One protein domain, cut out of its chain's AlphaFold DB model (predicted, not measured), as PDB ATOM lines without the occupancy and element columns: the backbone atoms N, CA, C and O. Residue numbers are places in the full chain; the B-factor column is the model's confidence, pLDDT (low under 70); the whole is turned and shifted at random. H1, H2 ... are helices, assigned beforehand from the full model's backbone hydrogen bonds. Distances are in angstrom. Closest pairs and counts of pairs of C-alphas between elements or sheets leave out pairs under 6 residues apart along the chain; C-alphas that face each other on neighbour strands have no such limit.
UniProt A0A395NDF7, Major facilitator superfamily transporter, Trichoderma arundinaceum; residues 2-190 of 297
ATOM      1  N   PRO A   2      12.517  40.225  25.635       48.88
ATOM      2  CA  PRO A   2      13.014  41.483  26.175       48.88
ATOM      3  C   PRO A   2      12.687  41.605  27.671       48.88
ATOM      4  O   PRO A   2      11.549  41.373  28.076       48.88
ATOM      5  N   ILE A   3      13.681  41.946  28.486       61.19
ATOM      6  CA  ILE A   3      13.508  42.220  29.916       61.19
ATOM      7  C   ILE A   3      13.144  43.703  30.039       61.19
ATOM      8  O   ILE A   3      13.861  44.569  29.536       61.19
ATOM      9  N   ALA A   4      12.004  44.008  30.663       54.66
ATOM     10  CA  ALA A   4      11.566  45.387  30.861       54.66
ATOM     11  C   ALA A   4      12.586  46.154  31.723       54.66
ATOM     12  O   ALA A   4      13.028  45.657  32.759       54.66
ATOM     13  N   SER A   5      12.950  47.374  31.313       60.06
ATOM     14  CA  SER A   5      13.828  48.243  32.104       60.06
ATOM     15  C   SER A   5      13.160  48.564  33.441       60.06
ATOM     16  O   SER A   5      12.096  49.191  33.457       60.06
ATOM     17  N   GLN A   6      13.773  48.159  34.552       64.69
ATOM     18  CA  GLN A   6      13.278  48.520  35.875       64.69
ATOM     19  C   GLN A   6      13.485  50.022  36.096       64.69
ATOM     20  O   GLN A   6      14.584  50.550  35.921       64.69
ATOM     21  N   LYS A   7      12.402  50.723  36.434       67.12
ATOM     22  CA  LYS A   7      12.458  52.113  36.884       67.12
ATOM     23  C   LYS A   7      12.418  52.102  38.404       67.12
ATOM     24  O   LYS A   7      11.490  51.540  38.979       67.12
ATOM     25  N   THR A   8      13.417  52.704  39.032       66.38
ATOM     26  CA  THR A   8      13.416  52.920  40.481       66.38
ATOM     27  C   THR A   8      12.411  54.024  40.820       66.38
ATOM     28  O   THR A   8      12.154  54.904  39.994       66.38
ATOM     29  N   ASN A   9      11.860  54.005  42.037       59.31
ATOM     30  CA  ASN A   9      10.891  54.999  42.524       59.31
ATOM     31  C   ASN A   9      11.394  56.454  42.405       59.31
ATOM     32  O   ASN A   9      10.592  57.364  42.228       59.31
ATOM     33  N   ASP A  10      12.716  56.661  42.386       67.00
ATOM     34  CA  ASP A  10      13.373  57.968  42.228       67.00
ATOM     35  C   ASP A  10      13.445  58.473  40.770       67.00
ATOM     36  O   ASP A  10      14.132  59.449  40.469       67.00
ATOM     37  N   GLY A  11      12.797  57.788  39.821       71.44
ATOM     38  CA  GLY A  11      12.827  58.146  38.396       71.44
ATOM     39  C   GLY A  11      14.122  57.760  37.667       71.44
ATOM     40  O   GLY A  11      14.296  58.115  36.497       71.44
ATOM     41  N   VAL A  12      15.013  57.017  38.331       76.62
ATOM     42  CA  VAL A  12      16.226  56.426  37.747       76.62
ATOM     43  C   VAL A  12      15.842  55.244  36.855       76.62
ATOM     44  O   VAL A  12      15.058  54.377  37.245       76.62
ATOM     45  N   ILE A  13      16.397  55.206  35.644       78.25
ATOM     46  CA  ILE A  13      16.220  54.109  34.690       78.25
ATOM     47  C   ILE A  13      17.409  53.163  34.856       78.25
ATOM     48  O   ILE A  13      18.539  53.515  34.503       78.25
ATOM     49  N   LEU A  14      17.150  51.966  35.385       78.94
ATOM     50  CA  LEU A  14      18.185  50.967  35.616       78.94
ATOM     51  C   LEU A  14      18.642  50.356  34.287       78.94
ATOM     52  O   LEU A  14      17.850  49.798  33.520       78.94
ATOM     53  N   VAL A  15      19.942  50.448  34.018       76.50
ATOM     54  CA  VAL A  15      20.567  49.836  32.842       76.50
ATOM     55  C   VAL A  15      20.925  48.387  33.165       76.50
ATOM     56  O   VAL A  15      21.852  48.124  33.930       76.50
ATOM     57  N   GLY A  16      20.189  47.456  32.561       77.88
ATOM     58  CA  GLY A  16      20.398  46.014  32.687       77.88
ATOM     59  C   GLY A  16      20.599  45.320  31.338       77.88
ATOM     60  O   GLY A  16      20.923  45.943  30.319       77.88
ATOM     61  N   TRP A  17      20.391  44.006  31.337       78.88
ATOM     62  CA  TRP A  17      20.305  43.212  30.116       78.88
ATOM     63  C   TRP A  17      18.926  43.405  29.499       78.88
ATOM     64  O   TRP A  17      17.921  43.170  30.163       78.88
ATOM     65  N   TYR A  18      18.865  43.853  28.246       69.69
ATOM     66  CA  TYR A  18      17.582  44.109  27.585       69.69
ATOM     67  C   TYR A  18      16.990  42.848  26.967       69.69
ATOM     68  O   TYR A  18      15.787  42.799  26.743       69.69
ATOM     69  N   THR A  19      17.803  41.824  26.709       71.94
ATOM     70  CA  THR A  19      17.379  40.540  26.147       71.94
ATOM     71  C   THR A  19      18.063  39.384  26.871       71.94
ATOM     72  O   THR A  19      19.153  39.525  27.422       71.94
ATOM     73  N   THR A  20      17.424  38.214  26.846       69.56
ATOM     74  CA  THR A  20      18.016  36.946  27.306       69.56
ATOM     75  C   THR A  20      19.313  36.609  26.564       69.56
ATOM     76  O   THR A  20      20.253  36.117  27.176       69.56
ATOM     77  N   ASP A  21      19.395  36.970  25.281       71.25
ATOM     78  CA  ASP A  21      20.495  36.644  24.362       71.25
ATOM     79  C   ASP A  21      21.433  37.837  24.101       71.25
ATOM     80  O   ASP A  21      22.036  37.959  23.036       71.25
ATOM     81  N   ASP A  22      21.531  38.767  25.053       74.31
ATOM     82  CA  ASP A  22      22.363  39.964  24.922       74.31
ATOM     83  C   ASP A  22      23.844  39.589  24.672       74.31
ATOM     84  O   ASP A  22      24.430  38.886  25.503       74.31
ATOM     85  N   PRO A  23      24.476  40.030  23.564       75.00
ATOM     86  CA  PRO A  23      25.854  39.661  23.228       75.00
ATOM     87  C   PRO A  23      26.896  40.280  24.172       75.00
ATOM     88  O   PRO A  23      28.027  39.789  24.256       75.00
ATOM     89  N   GLU A  24      26.542  41.352  24.893       73.88
ATOM     90  CA  GLU A  24      27.419  41.945  25.909       73.88
ATOM     91  C   GLU A  24      27.382  41.150  27.228       73.88
ATOM     92  O   GLU A  24      28.276  41.329  28.054       73.88
ATOM     93  N   ASN A  25      26.422  40.232  27.411       76.00
ATOM     94  CA  ASN A  25      26.380  39.341  28.567       76.00
ATOM     95  C   ASN A  25      27.438  38.223  28.423       76.00
ATOM     96  O   ASN A  25      27.358  37.427  27.480       76.00
ATOM     97  N   PRO A  26      28.402  38.095  29.361       72.44
ATOM     98  CA  PRO A  26      29.402  37.025  29.335       72.44
ATOM     99  C   PRO A  26      28.805  35.610  29.279       72.44
ATOM    100  O   PRO A  26      29.402  34.705  28.690       72.44
ATOM    101  N   HIS A  27      27.592  35.422  29.812       72.88
ATOM    102  CA  HIS A  27      26.863  34.150  29.768       72.88
ATOM    103  C   HIS A  27      26.344  33.756  28.383       72.88
ATOM    104  O   HIS A  27      25.925  32.610  28.224       72.88
ATOM    105  N   ASN A  28      26.418  34.643  27.386       78.81
ATOM    106  CA  ASN A  28      25.991  34.388  26.004       78.81
ATOM    107  C   ASN A  28      27.168  34.287  25.022       78.81
ATOM    108  O   ASN A  28      26.979  34.102  23.823       78.81
ATOM    109  N   TRP A  29      28.412  34.381  25.502       78.25
ATOM    110  CA  TRP A  29      29.592  34.268  24.643       78.25
ATOM    111  C   TRP A  29      29.780  32.859  24.084       78.25
ATOM    112  O   TRP A  29      29.444  31.883  24.753       78.25
ATOM    113  N   SER A  30      30.379  32.745  22.896       83.44
ATOM    114  CA  SER A  30      30.693  31.451  22.286       83.44
ATOM    115  C   SER A  30      31.607  30.605  23.179       83.44
ATOM    116  O   SER A  30      32.482  31.131  23.875       83.44
ATOM    117  N   SER A  31      31.432  29.282  23.140       77.81
ATOM    118  CA  SER A  31      32.228  28.349  23.948       77.81
ATOM    119  C   SER A  31      33.727  28.498  23.691       77.81
ATOM    120  O   SER A  31      34.500  28.471  24.635       77.81
ATOM    121  N   LEU A  32      34.139  28.772  22.449       79.06
ATOM    122  CA  LEU A  32      35.544  29.001  22.094       79.06
ATOM    123  C   LEU A  32      36.127  30.226  22.816       79.06
ATOM    124  O   LEU A  32      37.222  30.153  23.368       79.06
ATOM    125  N   LYS A  33      35.371  31.329  22.888       74.19
ATOM    126  CA  LYS A  33      35.784  32.539  23.613       74.19
ATOM    127  C   LYS A  33      35.914  32.273  25.114       74.19
ATOM    128  O   LYS A  33      36.868  32.741  25.728       74.19
ATOM    129  N   ARG A  34      34.990  31.506  25.700       74.25
ATOM    130  CA  ARG A  34      35.071  31.112  27.118       74.25
ATOM    131  C   ARG A  34      36.257  30.190  27.376       74.25
ATOM    132  O   ARG A  34      37.025  30.467  28.287       74.25
ATOM    133  N   SER A  35      36.444  29.160  26.552       72.81
ATOM    134  CA  SER A  35      37.571  28.231  26.666       72.81
ATOM    135  C   SER A  35      38.913  28.941  26.524       72.81
ATOM    136  O   SER A  35      39.830  28.627  27.269       72.81
ATOM    137  N   TYR A  36      39.027  29.935  25.637       76.88
ATOM    138  CA  TYR A  36      40.235  30.757  25.526       76.88
ATOM    139  C   TYR A  36      40.517  31.552  26.810       76.88
ATOM    140  O   TYR A  36      41.641  31.544  27.301       76.88
ATOM    141  N   ILE A  37      39.499  32.198  27.389       70.62
ATOM    142  CA  ILE A  37      39.652  32.940  28.651       70.62
ATOM    143  C   ILE A  37      40.063  31.992  29.784       70.62
ATOM    144  O   ILE A  37      40.992  32.299  30.526       70.62
ATOM    145  N   VAL A  38      39.412  30.828  29.887       73.50
ATOM    146  CA  VAL A  38      39.762  29.794  30.872       73.50
ATOM    147  C   VAL A  38      41.203  29.329  30.668       73.50
ATOM    148  O   VAL A  38      41.963  29.294  31.626       73.50
ATOM    149  N   PHE A  39      41.610  29.054  29.429       76.00
ATOM    150  CA  PHE A  39      42.973  28.643  29.103       76.00
ATOM    151  C   PHE A  39      44.020  29.677  29.538       76.00
ATOM    152  O   PHE A  39      45.016  29.306  30.150       76.00
ATOM    153  N   VAL A  40      43.786  30.970  29.286       71.06
ATOM    154  CA  VAL A  40      44.697  32.048  29.715       71.06
ATOM    155  C   VAL A  40      44.815  32.106  31.243       71.06
ATOM    156  O   VAL A  40      45.924  32.226  31.763       71.06
ATOM    157  N   ILE A  41      43.700  31.971  31.968       70.06
ATOM    158  CA  ILE A  41      43.698  31.932  33.442       70.06
ATOM    159  C   ILE A  41      44.452  30.696  33.956       70.06
ATOM    160  O   ILE A  41      45.264  30.803  34.876       70.06
ATOM    161  N   CYS A  42      44.230  29.528  33.346       70.25
ATOM    162  CA  CYS A  42      44.939  28.297  33.690       70.25
ATOM    163  C   CYS A  42      46.443  28.415  33.427       70.25
ATOM    164  O   CYS A  42      47.232  28.002  34.270       70.25
ATOM    165  N   LEU A  43      46.847  29.014  32.305       73.69
ATOM    166  CA  LEU A  43      48.255  29.233  31.978       73.69
ATOM    167  C   LEU A  43      48.929  30.154  33.004       73.69
ATOM    168  O   LEU A  43      50.031  29.861  33.454       73.69
ATOM    169  N   TYR A  44      48.260  31.234  33.414       71.75
ATOM    170  CA  TYR A  44      48.765  32.131  34.457       71.75
ATOM    171  C   TYR A  44      48.933  31.417  35.803       71.75
ATOM    172  O   TYR A  44      49.965  31.535  36.467       71.75
ATOM    173  N   THR A  45      47.922  30.633  36.171       73.06
ATOM    174  CA  THR A  45      47.938  29.810  37.380       73.06
ATOM    175  C   THR A  45      49.116  28.837  37.333       73.06
ATOM    176  O   THR A  45      49.909  28.782  38.267       73.06
ATOM    177  N   TRP A  46      49.302  28.151  36.205       74.44
ATOM    178  CA  TRP A  46      50.408  27.223  35.992       74.44
ATOM    179  C   TRP A  46      51.782  27.894  36.115       74.44
ATOM    180  O   TRP A  46      52.624  27.391  36.850       74.44
ATOM    181  N   VAL A  47      52.001  29.053  35.479       75.44
ATOM    182  CA  VAL A  47      53.267  29.808  35.598       75.44
ATOM    183  C   VAL A  47      53.576  30.162  37.052       75.44
ATOM    184  O   VAL A  47      54.725  30.062  37.477       75.44
ATOM    185  N   THR A  48      52.553  30.550  37.813       74.75
ATOM    186  CA  THR A  48      52.691  30.874  39.236       74.75
ATOM    187  C   THR A  48      53.142  29.634  40.010       74.75
ATOM    188  O   THR A  48      54.203  29.659  40.622       74.75
ATOM    189  N   TYR A  49      52.433  28.509  39.892       75.19
ATOM    190  CA  TYR A  49      52.812  27.275  40.593       75.19
ATOM    191  C   TYR A  49      54.201  26.748  40.198       75.19
ATOM    192  O   TYR A  49      54.972  26.347  41.067       75.19
ATOM    193  N   VAL A  50      54.564  26.810  38.912       77.81
ATOM    194  CA  VAL A  50      55.890  26.377  38.439       77.81
ATOM    195  C   VAL A  50      57.009  27.242  39.027       77.81
ATOM    196  O   VAL A  50      58.067  26.708  39.347       77.81
ATOM    197  N   ALA A  51      56.798  28.550  39.206       79.12
ATOM    198  CA  ALA A  51      57.826  29.443  39.739       79.12
ATOM    199  C   ALA A  51      58.280  29.044  41.155       79.12
ATOM    200  O   ALA A  51      59.484  29.006  41.414       79.12
ATOM    201  N   GLY A  52      57.336  28.694  42.039       78.00
ATOM    202  CA  GLY A  52      57.647  28.235  43.397       78.00
ATOM    203  C   GLY A  52      58.433  26.921  43.404       78.00
ATOM    204  O   GLY A  52      59.459  26.817  44.072       78.00
ATOM    205  N   SER A  53      58.011  25.941  42.595       77.94
ATOM    206  CA  SER A  53      58.709  24.653  42.491       77.94
ATOM    207  C   SER A  53      60.118  24.798  41.915       77.94
ATOM    208  O   SER A  53      61.057  24.215  42.449       77.94
ATOM    209  N   VAL A  54      60.295  25.590  40.851       81.81
ATOM    210  CA  VAL A  54      61.617  25.822  40.244       81.81
ATOM    211  C   VAL A  54      62.582  26.437  41.255       81.81
ATOM    212  O   VAL A  54      63.733  26.008  41.316       81.81
ATOM    213  N   PHE A  55      62.116  27.393  42.065       82.31
ATOM    214  CA  PHE A  55      62.937  27.986  43.115       82.31
ATOM    215  C   PHE A  55      63.389  26.931  44.136       82.31
ATOM    216  O   PHE A  55      64.593  26.793  44.350       82.31
ATOM    217  N   ALA A  56      62.458  26.138  44.678       77.62
ATOM    218  CA  ALA A  56      62.759  25.104  45.673       77.62
ATOM    219  C   ALA A  56      63.812  24.091  45.179       77.62
ATOM    220  O   ALA A  56      64.753  23.767  45.895       77.62
ATOM    221  N   PHE A  57      63.737  23.642  43.920       77.88
ATOM    222  CA  PHE A  57      64.733  22.703  43.375       77.88
ATOM    223  C   PHE A  57      66.096  23.341  43.073       77.88
ATOM    224  O   PHE A  57      67.094  22.628  42.958       77.88
ATOM    225  N   SER A  58      66.151  24.662  42.906       82.75
ATOM    226  CA  SER A  58      67.393  25.383  42.612       82.75
ATOM    227  C   SER A  58      68.200  25.755  43.855       82.75
ATOM    228  O   SER A  58      69.355  26.158  43.729       82.75
ATOM    229  N   GLU A  59      67.624  25.584  45.045       82.75
ATOM    230  CA  GLU A  59      68.214  25.994  46.317       82.75
ATOM    231  C   GLU A  59      69.629  25.444  46.561       82.75
ATOM    232  O   GLU A  59      70.513  26.254  46.859       82.75
ATOM    233  N   PRO A  60      69.930  24.142  46.350       81.06
ATOM    234  CA  PRO A  60      71.291  23.644  46.550       81.06
ATOM    235  C   PRO A  60      72.322  24.370  45.672       81.06
ATOM    236  O   PRO A  60      73.440  24.637  46.105       81.06
ATOM    237  N   GLY A  61      71.925  24.750  44.451       84.62
ATOM    238  CA  GLY A  61      72.769  25.517  43.536       84.62
ATOM    239  C   GLY A  61      72.929  26.985  43.942       84.62
ATOM    240  O   GLY A  61      73.985  27.569  43.705       84.62
ATOM    241  N   ILE A  62      71.917  27.587  44.577       85.62
ATOM    242  CA  ILE A  62      71.996  28.953  45.125       85.62
ATOM    243  C   ILE A  62      73.002  28.988  46.280       85.62
ATOM    244  O   ILE A  62      73.881  29.853  46.300       85.62
ATOM    245  N   VAL A  63      72.915  28.021  47.194       87.81
ATOM    246  CA  VAL A  63      73.839  27.872  48.328       87.81
ATOM    247  C   VAL A  63      75.280  27.711  47.843       87.81
ATOM    248  O   VAL A  63      76.168  28.421  48.314       87.81
ATOM    249  N   GLU A  64      75.515  26.839  46.859       88.94
ATOM    250  CA  GLU A  64      76.853  26.607  46.301       88.94
ATOM    251  C   GLU A  64      77.414  27.848  45.590       88.94
ATOM    252  O   GLU A  64      78.570  28.217  45.799       88.94
ATOM    253  N   HIS A  65      76.603  28.518  44.766       90.06
ATOM    254  CA  HIS A  65      77.066  29.645  43.959       90.06
ATOM    255  C   HIS A  65      77.308  30.919  44.779       90.06
ATOM    256  O   HIS A  65      78.280  31.637  44.535       90.06
ATOM    257  N   PHE A  66      76.423  31.216  45.733       89.25
ATOM    258  CA  PHE A  66      76.482  32.447  46.525       89.25
ATOM    259  C   PHE A  66      77.165  32.266  47.886       89.25
ATOM    260  O   PHE A  66      77.435  33.263  48.556       89.25
ATOM    261  N   GLY A  67      77.464  31.030  48.301       90.31
ATOM    262  CA  GLY A  67      78.104  30.741  49.588       90.31
ATOM    263  C   GLY A  67      77.265  31.176  50.794       90.31
ATOM    264  O   GLY A  67      77.819  31.544  51.830       90.31
ATOM    265  N   VAL A  68      75.940  31.199  50.642       90.56
ATOM    266  CA  VAL A  68      74.971  31.579  51.682       90.56
ATOM    267  C   VAL A  68      74.475  30.346  52.433       90.56
ATOM    268  O   VAL A  68      74.608  29.229  51.947       90.56
ATOM    269  N   SER A  69      73.907  30.528  53.626       87.88
ATOM    270  CA  SER A  69      73.307  29.411  54.359       87.88
ATOM    271  C   SER A  69      71.999  28.941  53.702       87.88
ATOM    272  O   SER A  69      71.409  29.655  52.881       87.88
ATOM    273  N   VAL A  70      71.553  27.736  54.060       81.38
ATOM    274  CA  VAL A  70      70.290  27.148  53.575       81.38
ATOM    275  C   VAL A  70      69.125  28.058  53.969       81.38
ATOM    276  O   VAL A  70      68.390  28.542  53.115       81.38
ATOM    277  N   GLU A  71      69.093  28.487  55.230       84.06
ATOM    278  CA  GLU A  71      68.029  29.337  55.781       84.06
ATOM    279  C   GLU A  71      67.955  30.708  55.081       84.06
ATOM    280  O   GLU A  71      66.887  31.304  54.934       84.06
ATOM    281  N   ALA A  72      69.098  31.237  54.628       84.62
ATOM    282  CA  ALA A  72      69.139  32.488  53.876       84.62
ATOM    283  C   ALA A  72      68.609  32.325  52.440       84.62
ATOM    284  O   ALA A  72      68.032  33.270  51.894       84.62
ATOM    285  N   SER A  73      68.785  31.148  51.835       83.81
ATOM    286  CA  SER A  73      68.272  30.831  50.494       83.81
ATOM    287  C   SER A  73      66.756  30.613  50.511       83.81
ATOM    288  O   SER A  73      66.052  31.098  49.619       83.81
ATOM    289  N   GLU A  74      66.239  29.991  51.573       81.56
ATOM    290  CA  GLU A  74      64.806  29.754  51.803       81.56
ATOM    291  C   GLU A  74      63.990  31.050  51.915       81.56
ATOM    292  O   GLU A  74      62.823  31.097  51.508       81.56
ATOM    293  N   LEU A  75      64.602  32.142  52.390       84.75
ATOM    294  CA  LEU A  75      63.934  33.440  52.523       84.75
ATOM    295  C   LEU A  75      63.294  33.902  51.198       84.75
ATOM    296  O   LEU A  75      62.239  34.540  51.209       84.75
ATOM    297  N   GLY A  76      63.896  33.559  50.052       83.56
ATOM    298  CA  GLY A  76      63.342  33.877  48.734       83.56
ATOM    299  C   GLY A  76      62.014  33.168  48.453       83.56
ATOM    300  O   GLY A  76      61.069  33.804  47.975       83.56
ATOM    301  N   LEU A  77      61.906  31.885  48.808       82.69
ATOM    302  CA  LEU A  77      60.665  31.117  48.684       82.69
ATOM    303  C   LEU A  77      59.615  31.603  49.688       82.69
ATOM    304  O   LEU A  77      58.451  31.778  49.327       82.69
ATOM    305  N   ALA A  78      60.025  31.898  50.922       83.50
ATOM    306  CA  ALA A  78      59.132  32.412  51.957       83.50
ATOM    307  C   ALA A  78      58.500  33.759  51.557       83.50
ATOM    308  O   ALA A  78      57.289  33.944  51.691       83.50
ATOM    309  N   LEU A  79      59.293  34.687  51.003       85.94
ATOM    310  CA  LEU A  79      58.788  35.962  50.480       85.94
ATOM    311  C   LEU A  79      57.855  35.765  49.280       85.94
ATOM    312  O   LEU A  79      56.854  36.474  49.164       85.94
ATOM    313  N   TYR A  80      58.145  34.794  48.412       82.75
ATOM    314  CA  TYR A  80      57.265  34.435  47.302       82.75
ATOM    315  C   TYR A  80      55.898  33.929  47.796       82.75
ATOM    316  O   TYR A  80      54.859  34.410  47.336       82.75
ATOM    317  N   VAL A  81      55.879  33.013  48.769       80.50
ATOM    318  CA  VAL A  81      54.640  32.488  49.372       80.50
ATOM    319  C   VAL A  81      53.884  33.589  50.124       80.50
ATOM    320  O   VAL A  81      52.656  33.669  50.033       80.50
ATOM    321  N   LEU A  82      54.597  34.490  50.806       82.69
ATOM    322  CA  LEU A  82      53.996  35.652  51.457       82.69
ATOM    323  C   LEU A  82      53.304  36.563  50.437       82.69
ATOM    324  O   LEU A  82      52.147  36.932  50.638       82.69
ATOM    325  N   ALA A  83      53.970  36.887  49.327       80.62
ATOM    326  CA  ALA A  83      53.377  37.679  48.255       80.62
ATOM    327  C   ALA A  83      52.165  36.969  47.626       80.62
ATOM    328  O   ALA A  83      51.151  37.608  47.347       80.62
ATOM    329  N   TYR A  84      52.221  35.642  47.474       74.81
ATOM    330  CA  TYR A  84      51.092  34.834  47.005       74.81
ATOM    331  C   TYR A  84      49.883  34.890  47.955       74.81
ATOM    332  O   TYR A  84      48.746  34.936  47.490       74.81
ATOM    333  N   GLY A  85      50.106  34.936  49.273       74.75
ATOM    334  CA  GLY A  85      49.037  35.079  50.266       74.75
ATOM    335  C   GLY A  85      48.493  36.508  50.389       74.75
ATOM    336  O   GLY A  85      47.281  36.711  50.458       74.75
ATOM    337  N   VAL A  86      49.374  37.513  50.395       77.69
ATOM    338  CA  VAL A  86      49.012  38.929  50.585       77.69
ATOM    339  C   VAL A  86      48.422  39.544  49.315       77.69
ATOM    340  O   VAL A  86      47.487  40.343  49.396       77.69
ATOM    341  N   GLY A  87      48.909  39.150  48.138       75.06
ATOM    342  CA  GLY A  87      48.481  39.696  46.852       75.06
ATOM    343  C   GLY A  87      46.960  39.650  46.654       75.06
ATOM    344  O   GLY A  87      46.345  40.702  46.468       75.06
ATOM    345  N   PRO A  88      46.300  38.483  46.749       71.12
ATOM    346  CA  PRO A  88      44.849  38.378  46.613       71.12
ATOM    347  C   PRO A  88      44.059  39.192  47.649       71.12
ATOM    348  O   PRO A  88      42.976  39.674  47.323       71.12
ATOM    349  N   LEU A  89      44.593  39.392  48.860       70.81
ATOM    350  CA  LEU A  89      43.934  40.191  49.904       70.81
ATOM    351  C   LEU A  89      43.870  41.675  49.533       70.81
ATOM    352  O   LEU A  89      42.877  42.342  49.814       70.81
ATOM    353  N   VAL A  90      44.912  42.183  48.877       71.50
ATOM    354  CA  VAL A  90      44.966  43.577  48.428       71.50
ATOM    355  C   VAL A  90      44.255  43.736  47.084       71.50
ATOM    356  O   VAL A  90      43.388  44.596  46.926       71.50
ATOM    357  N   PHE A  91      44.592  42.898  46.104       70.00
ATOM    358  CA  PHE A  91      44.153  43.069  44.718       70.00
ATOM    359  C   PHE A  91      42.777  42.466  44.420       70.00
ATOM    360  O   PHE A  91      42.088  42.960  43.526       70.00
ATOM    361  N   GLY A  92      42.335  41.449  45.165       68.56
ATOM    362  CA  GLY A  92      41.013  40.840  45.000       68.56
ATOM    363  C   GLY A  92      39.890  41.871  45.139       68.56
ATOM    364  O   GLY A  92      39.203  42.134  44.146       68.56
ATOM    365  N   PRO A  93      39.764  42.546  46.299       65.88
ATOM    366  CA  PRO A  93      38.734  43.561  46.511       65.88
ATOM    367  C   PRO A  93      38.860  44.761  45.561       65.88
ATOM    368  O   PRO A  93      37.858  45.322  45.118       65.88
ATOM    369  N   LEU A  94      40.087  45.131  45.179       67.00
ATOM    370  CA  LEU A  94      40.331  46.192  44.195       67.00
ATOM    371  C   LEU A  94      39.707  45.878  42.828       67.00
ATOM    372  O   LEU A  94      39.162  46.777  42.182       67.00
ATOM    373  N   THR A  95      39.747  44.617  42.388       64.19
ATOM    374  CA  THR A  95      39.176  44.208  41.090       64.19
ATOM    375  C   THR A  95      37.645  44.198  41.076       64.19
ATOM    376  O   THR A  95      37.034  44.284  40.006       64.19
ATOM    377  N   GLU A  96      37.010  44.129  42.250       62.06
ATOM    378  CA  GLU A  96      35.550  44.163  42.393       62.06
ATOM    379  C   GLU A  96      34.978  45.574  42.235       62.06
ATOM    380  O   GLU A  96      33.796  45.734  41.920       62.06
ATOM    381  N   ILE A  97      35.818  46.606  42.368       69.06
ATOM    382  CA  ILE A  97      35.420  47.990  42.126       69.06
ATOM    383  C   ILE A  97      35.054  48.130  40.635       69.06
ATOM    384  O   ILE A  97      35.935  48.050  39.777       69.06
ATOM    385  N   PRO A  98      33.787  48.420  40.274       62.31
ATOM    386  CA  PRO A  98      33.316  48.473  38.886       62.31
ATOM    387  C   PRO A  98      34.007  49.532  38.019       62.31
ATOM    388  O   PRO A  98      33.924  49.470  36.796       62.31
ATOM    389  N   VAL A  99      34.674  50.518  38.627       62.97
ATOM    390  CA  VAL A  99      35.498  51.510  37.918       62.97
ATOM    391  C   VAL A  99      36.862  50.934  37.524       62.97
ATOM    392  O   VAL A  99      37.363  51.260  36.452       62.97
ATOM    393  N   ILE A 100      37.447  50.068  38.352       63.12
ATOM    394  CA  ILE A 100      38.738  49.421  38.085       63.12
ATOM    395  C   ILE A 100      38.508  48.191  37.200       63.12
ATOM    396  O   ILE A 100      39.069  48.108  36.108       63.12
ATOM    397  N   GLY A 101      37.592  47.306  37.602       58.97
ATOM    398  CA  GLY A 101      37.292  46.061  36.896       58.97
ATOM    399  C   GLY A 101      38.451  45.072  36.863       58.97
ATOM    400  O   GLY A 101      39.502  45.290  37.464       58.97
ATOM    401  N   ARG A 102      38.259  43.981  36.113       60.53
ATOM    402  CA  ARG A 102      39.318  42.988  35.870       60.53
ATOM    403  C   ARG A 102      40.212  43.367  34.686       60.53
ATOM    404  O   ARG A 102      41.328  42.870  34.589       60.53
ATOM    405  N   ASN A 103      39.747  44.255  33.806       57.19
ATOM    406  CA  ASN A 103      40.539  44.881  32.752       57.19
ATOM    407  C   ASN A 103      40.328  46.412  32.796       57.19
ATOM    408  O   ASN A 103      39.232  46.887  32.446       57.19
ATOM    409  N   PRO A 104      41.338  47.196  33.234       49.41
ATOM    410  CA  PRO A 104      41.173  48.624  33.452       49.41
ATOM    411  C   PRO A 104      40.820  49.379  32.167       49.41
ATOM    412  O   PRO A 104      41.169  49.021  31.042       49.41
ATOM    413  N   ILE A 105      40.052  50.449  32.356       42.41
ATOM    414  CA  ILE A 105      39.347  51.190  31.313       42.41
ATOM    415  C   ILE A 105      40.320  51.759  30.263       42.41
ATOM    416  O   ILE A 105      41.053  52.713  30.524       42.41
ATOM    417  N   ARG A 106      40.227  51.283  29.013       39.62
ATOM    418  CA  ARG A 106      40.785  51.978  27.838       39.62
ATOM    419  C   ARG A 106      39.897  53.173  27.462       39.62
ATOM    420  O   ARG A 106      39.206  53.145  26.447       39.62
ATOM    421  N   SER A 107      39.874  54.218  28.289       31.34
ATOM    422  CA  SER A 107      39.255  55.501  27.931       31.34
ATOM    423  C   SER A 107      40.246  56.639  28.125       31.34
ATOM    424  O   SER A 107      40.604  56.980  29.249       31.34
ATOM    425  N   ASN A 108      40.675  57.188  26.992       34.00
ATOM    426  CA  ASN A 108      41.315  58.480  26.763       34.00
ATOM    427  C   ASN A 108      41.814  59.244  28.009       34.00
ATOM    428  O   ASN A 108      41.085  59.992  28.654       34.00
ATOM    429  N   GLY A 109      43.122  59.138  28.245       35.16
ATOM    430  CA  GLY A 109      43.982  60.303  28.461       35.16
ATOM    431  C   GLY A 109      44.233  60.804  29.882       35.16
ATOM    432  O   GLY A 109      45.204  61.530  30.041       35.16
ATOM    433  N   LYS A 110      43.439  60.468  30.910       33.78
ATOM    434  CA  LYS A 110      43.671  61.027  32.272       33.78
ATOM    435  C   LYS A 110      43.487  60.067  33.458       33.78
ATOM    436  O   LYS A 110      43.677  60.471  34.595       33.78
ATOM    437  N   GLY A 111      43.177  58.792  33.217       33.78
ATOM    438  CA  GLY A 111      43.131  57.754  34.267       33.78
ATOM    439  C   GLY A 111      44.458  57.012  34.489       33.78
ATOM    440  O   GLY A 111      44.540  56.157  35.364       33.78
ATOM    441  N   LEU A 112      45.483  57.316  33.685       38.28
ATOM    442  CA  LEU A 112      46.734  56.554  33.613       38.28
ATOM    443  C   LEU A 112      47.705  56.868  34.767       38.28
ATOM    444  O   LEU A 112      48.550  56.042  35.097       38.28
ATOM    445  N   GLU A 113      47.574  58.024  35.423       34.84
ATOM    446  CA  GLU A 113      48.506  58.442  36.485       34.84
ATOM    447  C   GLU A 113      48.097  57.961  37.885       34.84
ATOM    448  O   GLU A 113      48.956  57.611  38.682       34.84
ATOM    449  N   MET A 114      46.799  57.838  38.181       32.56
ATOM    450  CA  MET A 114      46.341  57.387  39.510       32.56
ATOM    451  C   MET A 114      46.254  55.858  39.631       32.56
ATOM    452  O   MET A 114      46.402  55.315  40.722       32.56
ATOM    453  N   ALA A 115      46.078  55.142  38.514       37.25
ATOM    454  CA  ALA A 115      46.082  53.676  38.484       37.25
ATOM    455  C   ALA A 115      47.491  53.067  38.327       37.25
ATOM    456  O   ALA A 115      47.639  51.848  38.406       37.25
ATOM    457  N   SER A 116      48.522  53.893  38.113       31.69
ATOM    458  CA  SER A 116      49.912  53.450  37.940       31.69
ATOM    459  C   SER A 116      50.754  53.520  39.212       31.69
ATOM    460  O   SER A 116      51.894  53.074  39.178       31.69
ATOM    461  N   LEU A 117      50.238  54.021  40.340       32.66
ATOM    462  CA  LEU A 117      51.030  54.104  41.575       32.66
ATOM    463  C   LEU A 117      50.795  52.925  42.538       32.66
ATOM    464  O   LEU A 117      51.728  52.506  43.210       32.66
ATOM    465  N   GLY A 118      49.591  52.338  42.554       35.81
ATOM    466  CA  GLY A 118      49.237  51.204  43.429       35.81
ATOM    467  C   GLY A 118      49.342  49.811  42.791       35.81
ATOM    468  O   GLY A 118      49.076  48.819  43.452       35.81
ATOM    469  N   SER A 119      49.706  49.727  41.509       35.16
ATOM    470  CA  SER A 119      49.779  48.482  40.720       35.16
ATOM    471  C   SER A 119      51.213  48.077  40.351       35.16
ATOM    472  O   SER A 119      51.417  47.209  39.508       35.16
ATOM    473  N   ARG A 120      52.223  48.732  40.943       36.75
ATOM    474  CA  ARG A 120      53.642  48.570  40.572       36.75
ATOM    475  C   ARG A 120      54.468  47.722  41.535       36.75
ATOM    476  O   ARG A 120      55.660  47.561  41.295       36.75
ATOM    477  N   VAL A 121      53.859  47.172  42.581       38.53
ATOM    478  CA  VAL A 121      54.548  46.327  43.561       38.53
ATOM    479  C   VAL A 121      53.669  45.116  43.852       38.53
ATOM    480  O   VAL A 121      52.903  45.128  44.801       38.53
ATOM    481  N   ASP A 122      53.644  44.165  42.917       38.81
ATOM    482  CA  ASP A 122      53.805  42.731  43.198       38.81
ATOM    483  C   ASP A 122      53.546  41.893  41.933       38.81
ATOM    484  O   ASP A 122      52.436  41.834  41.421       38.81
ATOM    485  N   LEU A 123      54.633  41.262  41.466       37.84
ATOM    486  CA  LEU A 123      54.755  40.110  40.560       37.84
ATOM    487  C   LEU A 123      54.088  40.165  39.157       37.84
ATOM    488  O   LEU A 123      52.949  40.551  38.959       37.84
ATOM    489  N   CYS A 124      54.809  39.635  38.159       44.38
ATOM    490  CA  CYS A 124      54.348  39.298  36.794       44.38
ATOM    491  C   CYS A 124      54.441  40.393  35.707       44.38
ATOM    492  O   CYS A 124      53.452  40.766  35.077       44.38
ATOM    493  N   SER A 125      55.666  40.752  35.310       46.84
ATOM    494  CA  SER A 125      55.962  41.457  34.045       46.84
ATOM    495  C   SER A 125      55.497  40.730  32.761       46.84
ATOM    496  O   SER A 125      55.498  41.333  31.694       46.84
ATOM    497  N   HIS A 126      55.019  39.481  32.837       49.22
ATOM    498  CA  HIS A 126      54.567  38.700  31.672       49.22
ATOM    499  C   HIS A 126      53.034  38.509  31.579       49.22
ATOM    500  O   HIS A 126      52.541  38.054  30.549       49.22
ATOM    501  N   GLY A 127      52.258  38.879  32.611       47.12
ATOM    502  CA  GLY A 127      50.801  38.632  32.668       47.12
ATOM    503  C   GLY A 127      49.917  39.771  32.137       47.12
ATOM    504  O   GLY A 127      48.815  39.535  31.638       47.12
ATOM    505  N   TYR A 128      50.406  41.014  32.183       51.25
ATOM    506  CA  TYR A 128      49.610  42.199  31.841       51.25
ATOM    507  C   TYR A 128      49.213  42.281  30.360       51.25
ATOM    508  O   TYR A 128      48.135  42.781  30.038       51.25
ATOM    509  N   ILE A 129      50.041  41.748  29.454       51.72
ATOM    510  CA  ILE A 129      49.755  41.757  28.010       51.72
ATOM    511  C   ILE A 129      48.550  40.859  27.693       51.72
ATOM    512  O   ILE A 129      47.718  41.218  26.863       51.72
ATOM    513  N   LEU A 130      48.406  39.725  28.387       51.53
ATOM    514  CA  LEU A 130      47.309  38.782  28.155       51.53
ATOM    515  C   LEU A 130      45.994  39.254  28.790       51.53
ATOM    516  O   LEU A 130      44.948  39.152  28.151       51.53
ATOM    517  N   LEU A 131      46.035  39.859  29.984       53.94
ATOM    518  CA  LEU A 131      44.851  40.468  30.611       53.94
ATOM    519  C   LEU A 131      44.272  41.607  29.762       53.94
ATOM    520  O   LEU A 131      43.052  41.676  29.584       53.94
ATOM    521  N   ALA A 132      45.128  42.427  29.144       55.78
ATOM    522  CA  ALA A 132      44.703  43.484  28.225       55.78
ATOM    523  C   ALA A 132      43.976  42.947  26.974       55.78
ATOM    524  O   ALA A 132      43.123  43.642  26.416       55.78
ATOM    525  N   LEU A 133      44.280  41.713  26.551       55.78
ATOM    526  CA  LEU A 133      43.654  41.047  25.402       55.78
ATOM    527  C   LEU A 133      42.354  40.316  25.766       55.78
ATOM    528  O   LEU A 133      41.583  39.956  24.872       55.78
ATOM    529  N   THR A 134      42.075  40.115  27.058       59.72
ATOM    530  CA  THR A 134      40.839  39.462  27.497       59.72
ATOM    531  C   THR A 134      39.685  40.458  27.671       59.72
ATOM    532  O   THR A 134      39.854  41.547  28.228       59.72
ATOM    533  N   PRO A 135      38.479  40.113  27.191       63.84
ATOM    534  CA  PRO A 135      37.298  40.947  27.365       63.84
ATOM    535  C   PRO A 135      36.868  40.964  28.836       63.84
ATOM    536  O   PRO A 135      36.905  39.941  29.514       63.84
ATOM    537  N   GLU A 136      36.415  42.126  29.309       68.75
ATOM    538  CA  GLU A 136      35.906  42.311  30.673       68.75
ATOM    539  C   GLU A 136      34.778  41.314  30.982       68.75
ATOM    540  O   GLU A 136      33.777  41.264  30.265       68.75
ATOM    541  N   THR A 137      34.936  40.536  32.055       69.75
ATOM    542  CA  THR A 137      33.972  39.503  32.475       69.75
ATOM    543  C   THR A 137      33.052  39.954  33.611       69.75
ATOM    544  O   THR A 137      32.077  39.266  33.904       69.75
ATOM    545  N   SER A 138      33.327  41.094  34.259       68.62
ATOM    546  CA  SER A 138      32.519  41.602  35.372       68.62
ATOM    547  C   SER A 138      31.211  42.242  34.885       68.62
ATOM    548  O   SER A 138      31.222  43.317  34.280       68.62
ATOM    549  N   THR A 139      30.066  41.618  35.189       72.25
ATOM    550  CA  THR A 139      28.723  42.146  34.868       72.25
ATOM    551  C   THR A 139      28.499  43.577  35.395       72.25
ATOM    552  O   THR A 139      28.076  44.425  34.602       72.25
ATOM    553  N   PRO A 140      28.836  43.916  36.661       69.62
ATOM    554  CA  PRO A 140      28.759  45.291  37.163       69.62
ATOM    555  C   PRO A 140      29.552  46.305  36.326       69.62
ATOM    556  O   PRO A 140      29.095  47.432  36.135       69.62
ATOM    557  N   ASN A 141      30.720  45.916  35.806       74.00
ATOM    558  CA  ASN A 141      31.559  46.783  34.978       74.00
ATOM    559  C   ASN A 141      30.977  46.950  33.564       74.00
ATOM    560  O   ASN A 141      30.874  48.070  33.058       74.00
ATOM    561  N   VAL A 142      30.528  45.858  32.938       78.12
ATOM    562  CA  VAL A 142      29.918  45.896  31.597       78.12
ATOM    563  C   VAL A 142      28.675  46.789  31.584       78.12
ATOM    564  O   VAL A 142      28.548  47.659  30.716       78.12
ATOM    565  N   LEU A 143      27.797  46.649  32.581       80.69
ATOM    566  CA  LEU A 143      26.598  47.481  32.704       80.69
ATOM    567  C   LEU A 143      26.935  48.948  32.996       80.69
ATOM    568  O   LEU A 143      26.277  49.839  32.459       80.69
ATOM    569  N   LEU A 144      27.995  49.222  33.760       80.69
ATOM    570  CA  LEU A 144      28.489  50.583  33.990       80.69
ATOM    571  C   LEU A 144      29.029  51.223  32.699       80.69
ATOM    572  O   LEU A 144      28.707  52.374  32.389       80.69
ATOM    573  N   ARG A 145      29.793  50.480  31.885       77.12
ATOM    574  CA  ARG A 145      30.255  50.947  30.561       77.12
ATOM    575  C   ARG A 145      29.075  51.220  29.627       77.12
ATOM    576  O   ARG A 145      29.061  52.244  28.938       77.12
ATOM    577  N   ARG A 146      28.068  50.343  29.637       81.31
ATOM    578  CA  ARG A 146      26.832  50.510  28.864       81.31
ATOM    579  C   ARG A 146      26.051  51.747  29.308       81.31
ATOM    580  O   ARG A 146      25.681  52.545  28.449       81.31
ATOM    581  N   ALA A 147      25.853  51.947  30.610       81.12
ATOM    582  CA  ALA A 147      25.150  53.110  31.152       81.12
ATOM    583  C   ALA A 147      25.837  54.422  30.749       81.12
ATOM    584  O   ALA A 147      25.177  55.333  30.245       81.12
ATOM    585  N   LYS A 148      27.173  54.488  30.841       81.81
ATOM    586  CA  LYS A 148      27.960  55.643  30.373       81.81
ATOM    587  C   LYS A 148      27.811  55.889  28.867       81.81
ATOM    588  O   LYS A 148      27.643  57.037  28.453       81.81
ATOM    589  N   ARG A 149      27.845  54.832  28.043       82.19
ATOM    590  CA  ARG A 149      27.647  54.932  26.584       82.19
ATOM    591  C   ARG A 149      26.251  55.464  26.250       82.19
ATOM    592  O   ARG A 149      26.139  56.385  25.445       82.19
ATOM    593  N   LEU A 150      25.210  54.922  26.881       80.44
ATOM    594  CA  LEU A 150      23.824  55.341  26.660       80.44
ATOM    595  C   LEU A 150      23.578  56.775  27.143       80.44
ATOM    596  O   LEU A 150      22.987  57.561  26.413       80.44
ATOM    597  N   ARG A 151      24.124  57.168  28.301       83.12
ATOM    598  CA  ARG A 151      24.055  58.553  28.797       83.12
ATOM    599  C   ARG A 151      24.661  59.547  27.802       83.12
ATOM    600  O   ARG A 151      24.097  60.613  27.585       83.12
ATOM    601  N   LYS A 152      25.779  59.186  27.159       82.94
ATOM    602  CA  LYS A 152      26.426  60.027  26.140       82.94
ATOM    603  C   LYS A 152      25.604  60.145  24.850       82.94
ATOM    604  O   LYS A 152      25.641  61.192  24.219       82.94
ATOM    605  N   LEU A 153      24.897  59.086  24.453       82.56
ATOM    606  CA  LEU A 153      24.106  59.054  23.216       82.56
ATOM    607  C   LEU A 153      22.724  59.698  23.375       82.56
ATOM    608  O   LEU A 153      22.256  60.371  22.465       82.56
ATOM    609  N   THR A 154      22.072  59.487  24.516       80.25
ATOM    610  CA  THR A 154      20.695  59.936  24.774       80.25
ATOM    611  C   THR A 154      20.645  61.282  25.505       80.25
ATOM    612  O   THR A 154      19.580  61.879  25.596       80.25
ATOM    613  N   ALA A 155      21.779  61.761  26.036       79.50
ATOM    614  CA  ALA A 155      21.876  62.939  26.909       79.50
ATOM    615  C   ALA A 155      20.964  62.880  28.158       79.50
ATOM    616  O   ALA A 155      20.736  63.891  28.817       79.50
ATOM    617  N   ASP A 156      20.471  61.689  28.515       77.12
ATOM    618  CA  ASP A 156      19.593  61.461  29.661       77.12
ATOM    619  C   ASP A 156      20.414  60.990  30.871       77.12
ATOM    620  O   ASP A 156      20.965  59.883  30.891       77.12
ATOM    621  N   SER A 157      20.502  61.841  31.894       74.75
ATOM    622  CA  SER A 157      21.244  61.577  33.131       74.75
ATOM    623  C   SER A 157      20.573  60.549  34.046       74.75
ATOM    624  O   SER A 157      21.205  60.100  35.002       74.75
ATOM    625  N   ARG A 158      19.326  60.148  33.764       78.06
ATOM    626  CA  ARG A 158      18.573  59.177  34.575       78.06
ATOM    627  C   ARG A 158      19.023  57.731  34.364       78.06
ATOM    628  O   ARG A 158      18.648  56.872  35.151       78.06
ATOM    629  N   LEU A 159      19.801  57.448  33.319       77.75
ATOM    630  CA  LEU A 159      20.327  56.112  33.024       77.75
ATOM    631  C   LEU A 159      21.503  55.789  33.950       77.75
ATOM    632  O   LEU A 159      22.593  56.337  33.759       77.75
ATOM    633  N   GLN A 160      21.303  54.905  34.927       78.88
ATOM    634  CA  GLN A 160      22.342  54.478  35.878       78.88
ATOM    635  C   GLN A 160      22.431  52.946  35.941       78.88
ATOM    636  O   GLN A 160      21.434  52.249  35.747       78.88
ATOM    637  N   SER A 161      23.628  52.408  36.189       80.50
ATOM    638  CA  SER A 161      23.791  50.981  36.505       80.50
ATOM    639  C   SER A 161      23.553  50.733  37.997       80.50
ATOM    640  O   SER A 161      23.736  51.635  38.811       80.50
ATOM    641  N   GLN A 162      23.200  49.499  38.367       74.25
ATOM    642  CA  GLN A 162      22.990  49.109  39.769       74.25
ATOM    643  C   GLN A 162      24.189  49.476  40.660       74.25
ATOM    644  O   GLN A 162      24.034  50.083  41.715       74.25
ATOM    645  N   SER A 163      25.402  49.225  40.167       70.19
ATOM    646  CA  SER A 163      26.647  49.561  40.859       70.19
ATOM    647  C   SER A 163      26.891  51.069  41.011       70.19
ATOM    648  O   SER A 163      27.547  51.472  41.963       70.19
ATOM    649  N   GLU A 164      26.368  51.925  40.121       71.62
ATOM    650  CA  GLU A 164      26.440  53.385  40.311       71.62
ATOM    651  C   GLU A 164      25.500  53.856  41.427       71.62
ATOM    652  O   GLU A 164      25.815  54.829  42.107       71.62
ATOM    653  N   ILE A 165      24.362  53.183  41.621       73.88
ATOM    654  CA  ILE A 165      23.392  53.505  42.675       73.88
ATOM    655  C   ILE A 165      23.957  53.102  44.040       73.88
ATOM    656  O   ILE A 165      23.974  53.917  44.960       73.88
ATOM    657  N   GLU A 166      24.496  51.886  44.145       70.62
ATOM    658  CA  GLU A 166      25.117  51.369  45.375       70.62
ATOM    659  C   GLU A 166      26.331  52.201  45.817       70.62
ATOM    660  O   GLU A 166      26.577  52.361  47.009       70.62
ATOM    661  N   GLN A 167      27.061  52.790  44.866       68.06
ATOM    662  CA  GLN A 167      28.242  53.616  45.145       68.06
ATOM    663  C   GLN A 167      27.941  55.110  45.290       68.06
ATOM    664  O   GLN A 167      28.820  55.868  45.695       68.06
ATOM    665  N   LYS A 168      26.715  55.564  44.999       68.31
ATOM    666  CA  LYS A 168      26.353  56.994  44.970       68.31
ATOM    667  C   LYS A 168      26.529  57.700  46.318       68.31
ATOM    668  O   LYS A 168      26.728  58.910  46.352       68.31
ATOM    669  N   HIS A 169      26.447  56.945  47.408       64.50
ATOM    670  CA  HIS A 169      26.540  57.448  48.778       64.50
ATOM    671  C   HIS A 169      27.905  57.194  49.434       64.50
ATOM    672  O   HIS A 169      28.067  57.502  50.610       64.50
ATOM    673  N   MET A 170      28.880  56.640  48.703       64.12
ATOM    674  CA  MET A 170      30.195  56.287  49.245       64.12
ATOM    675  C   MET A 170      31.305  57.080  48.548       64.12
ATOM    676  O   MET A 170      31.351  57.160  47.319       64.12
ATOM    677  N   THR A 171      32.238  57.641  49.318       72.50
ATOM    678  CA  THR A 171      33.454  58.252  48.760       72.50
ATOM    679  C   THR A 171      34.337  57.157  48.152       72.50
ATOM    680  O   THR A 171      34.357  56.034  48.648       72.50
ATOM    681  N   SER A 172      35.123  57.447  47.108       64.38
ATOM    682  CA  SER A 172      36.011  56.443  46.488       64.38
ATOM    683  C   SER A 172      37.008  55.813  47.475       64.38
ATOM    684  O   SER A 172      37.322  54.632  47.346       64.38
ATOM    685  N   SER A 173      37.449  56.565  48.489       68.62
ATOM    686  CA  SER A 173      38.272  56.042  49.586       68.62
ATOM    687  C   SER A 173      37.476  55.159  50.548       68.62
ATOM    688  O   SER A 173      38.001  54.149  50.998       68.62
ATOM    689  N   ASP A 174      36.206  55.474  50.810       72.44
ATOM    690  CA  ASP A 174      35.337  54.649  51.658       72.44
ATOM    691  C   ASP A 174      35.024  53.314  50.983       72.44
ATOM    692  O   ASP A 174      34.976  52.287  51.649       72.44
ATOM    693  N   VAL A 175      34.860  53.305  49.656       70.75
ATOM    694  CA  VAL A 175      34.703  52.068  48.875       70.75
ATOM    695  C   VAL A 175      35.972  51.222  48.951       70.75
ATOM    696  O   VAL A 175      35.877  50.020  49.172       70.75
ATOM    697  N   LEU A 176      37.150  51.838  48.813       70.94
ATOM    698  CA  LEU A 176      38.434  51.141  48.910       70.94
ATOM    699  C   LEU A 176      38.661  50.550  50.307       70.94
ATOM    700  O   LEU A 176      38.980  49.371  50.442       70.94
ATOM    701  N   ILE A 177      38.472  51.365  51.344       76.50
ATOM    702  CA  ILE A 177      38.635  50.955  52.740       76.50
ATOM    703  C   ILE A 177      37.609  49.876  53.082       76.50
ATOM    704  O   ILE A 177      37.971  48.863  53.667       76.50
ATOM    705  N   ALA A 178      36.349  50.033  52.673       75.81
ATOM    706  CA  ALA A 178      35.329  49.014  52.882       75.81
ATOM    707  C   ALA A 178      35.671  47.707  52.155       75.81
ATOM    708  O   ALA A 178      35.506  46.642  52.739       75.81
ATOM    709  N   ALA A 179      36.168  47.764  50.919       72.50
ATOM    710  CA  ALA A 179      36.555  46.575  50.163       72.50
ATOM    711  C   ALA A 179      37.718  45.821  50.837       72.50
ATOM    712  O   ALA A 179      37.689  44.596  50.899       72.50
ATOM    713  N   LEU A 180      38.699  46.539  51.397       79.50
ATOM    714  CA  LEU A 180      39.839  45.934  52.091       79.50
ATOM    715  C   LEU A 180      39.503  45.464  53.512       79.50
ATOM    716  O   LEU A 180      39.968  44.408  53.917       79.50
ATOM    717  N   ILE A 181      38.707  46.220  54.275       83.88
ATOM    718  CA  ILE A 181      38.435  45.933  55.693       83.88
ATOM    719  C   ILE A 181      37.289  44.933  55.871       83.88
ATOM    720  O   ILE A 181      37.376  44.089  56.762       83.88
ATOM    721  N   ARG A 182      36.237  44.971  55.037       83.00
ATOM    722  CA  ARG A 182      35.063  44.088  55.200       83.00
ATOM    723  C   ARG A 182      35.414  42.598  55.256       83.00
ATOM    724  O   ARG A 182      34.844  41.929  56.110       83.00
ATOM    725  N   PRO A 183      36.332  42.053  54.431       80.62
ATOM    726  CA  PRO A 183      36.723  40.646  54.538       80.62
ATOM    727  C   PRO A 183      37.299  40.282  55.916       80.62
ATOM    728  O   PRO A 183      36.938  39.250  56.484       80.62
ATOM    729  N   PHE A 184      38.141  41.149  56.493       84.50
ATOM    730  CA  PHE A 184      38.689  40.952  57.840       84.50
ATOM    731  C   PHE A 184      37.623  41.139  58.915       84.50
ATOM    732  O   PHE A 184      37.559  40.362  59.862       84.50
ATOM    733  N   GLU A 185      36.758  42.138  58.756       86.38
ATOM    734  CA  GLU A 185      35.645  42.388  59.663       86.38
ATOM    735  C   GLU A 185      34.690  41.191  59.717       86.38
ATOM    736  O   GLU A 185      34.340  40.755  60.807       86.38
ATOM    737  N   ILE A 186      34.323  40.621  58.564       86.56
ATOM    738  CA  ILE A 186      33.498  39.409  58.468       86.56
ATOM    739  C   ILE A 186      34.215  38.236  59.135       86.56
ATOM    740  O   ILE A 186      33.623  37.567  59.972       86.56
ATOM    741  N   THR A 187      35.498  38.030  58.829       87.06
ATOM    742  CA  THR A 187      36.280  36.927  59.407       87.06
ATOM    743  C   THR A 187      36.394  37.031  60.928       87.06
ATOM    744  O   THR A 187      36.363  36.013  61.598       87.06
ATOM    745  N   ILE A 188      36.533  38.234  61.490       89.06
ATOM    746  CA  ILE A 188      36.672  38.428  62.941       89.06
ATOM    747  C   ILE A 188      35.308  38.398  63.645       89.06
ATOM    748  O   ILE A 188      35.208  37.904  64.766       89.06
ATOM    749  N   LYS A 189      34.262  38.953  63.021       89.94
ATOM    750  CA  LYS A 189      32.920  39.029  63.619       89.94
ATOM    751  C   LYS A 189      32.143  37.723  63.517       89.94
ATOM    752  O   LYS A 189      31.302  37.477  64.377       89.94
ATOM    753  N   ASP A 190      32.406  36.917  62.494       88.12
ATOM    754  CA  ASP A 190      31.823  35.589  62.340       88.12
ATOM    755  C   ASP A 190      32.816  34.518  62.836       88.12
ATOM    756  O   ASP A 190      33.775  34.180  62.131       88.12
TER     757      ASP A 190
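AT A GLANCE: This is residues 2 to 190 of the 297 residues of the protein "Major facilitator superfamily transporter" of Trichoderma arundinaceum (UniProt A0A395NDF7). After residues 2 to 30, which hold no named element, look for a long helical hairpin, H1 and H2, joined at its tip and opening into a narrow V; beyond the open end is a small head with H4 and H5, and H6 crosses the last part of H2, while residues 185 to 190, of which 185 to 189 belong to H6, stick out. The printed part has 189 residues with six named helices, H1 to H6 in order, and no named strand, and the class is all helix. It is loose, with a radius of gyration of the C-alphas of 21.6 A, and spans 71 by 41 by 39 A.

HOW THE PARTS SIT: Find residues 13 to 14, paired parallel with residues 159 to 160. H1, residues 31 to 66, and H2, residues 70 to 96, form a hairpin at a shallow tilt of 23 degrees, opposite ways; residues 52 to 63 alone touch residues 70 to 81, the closest C-alphas being those of Val 63 and Val 70, 6.4 A apart. H3, residues 128 to 133, is close to H1 but not clearly touching, with C-alphas 40 and 130 closest at 7.4 A. H4, residues 139 to 154, touches H5, residues 162 to 167, about perpendicular at 83 degrees, with C-alphas 140 and 163 closest at 6.0 A. H6, residues 172 to 189, touches H2 at a steep tilt of 65 degrees, with C-alphas 93 and 179 closest at 5.2 A. Every O i to N i+4 pair is within hydrogen-bond range in H3, H4 and H5, against 29 of 32 in H1, 15 of 23 in H2 and 12 of 14 in H6.

IN THESE COORDINATES: Find C-alpha 31 at (32.228, 28.349, 23.948); from there H1 runs 49.8 A, with a kink of 55 degrees near residue 60. H2 runs 40.3 A, H4 22.0 A, and H6 24.6 A to C-alpha 189 at (32.920, 39.029, 63.619).

THE WHOLE: The C-alphas of Asn 9 and Glu 64 are farthest apart, 71.9 A. The printed part has no cut, and H2 to H3 is a long link of 31 residues. The mean pLDDT of the printed part is 70.0; 65 residues are under 70, among them 92 to 138.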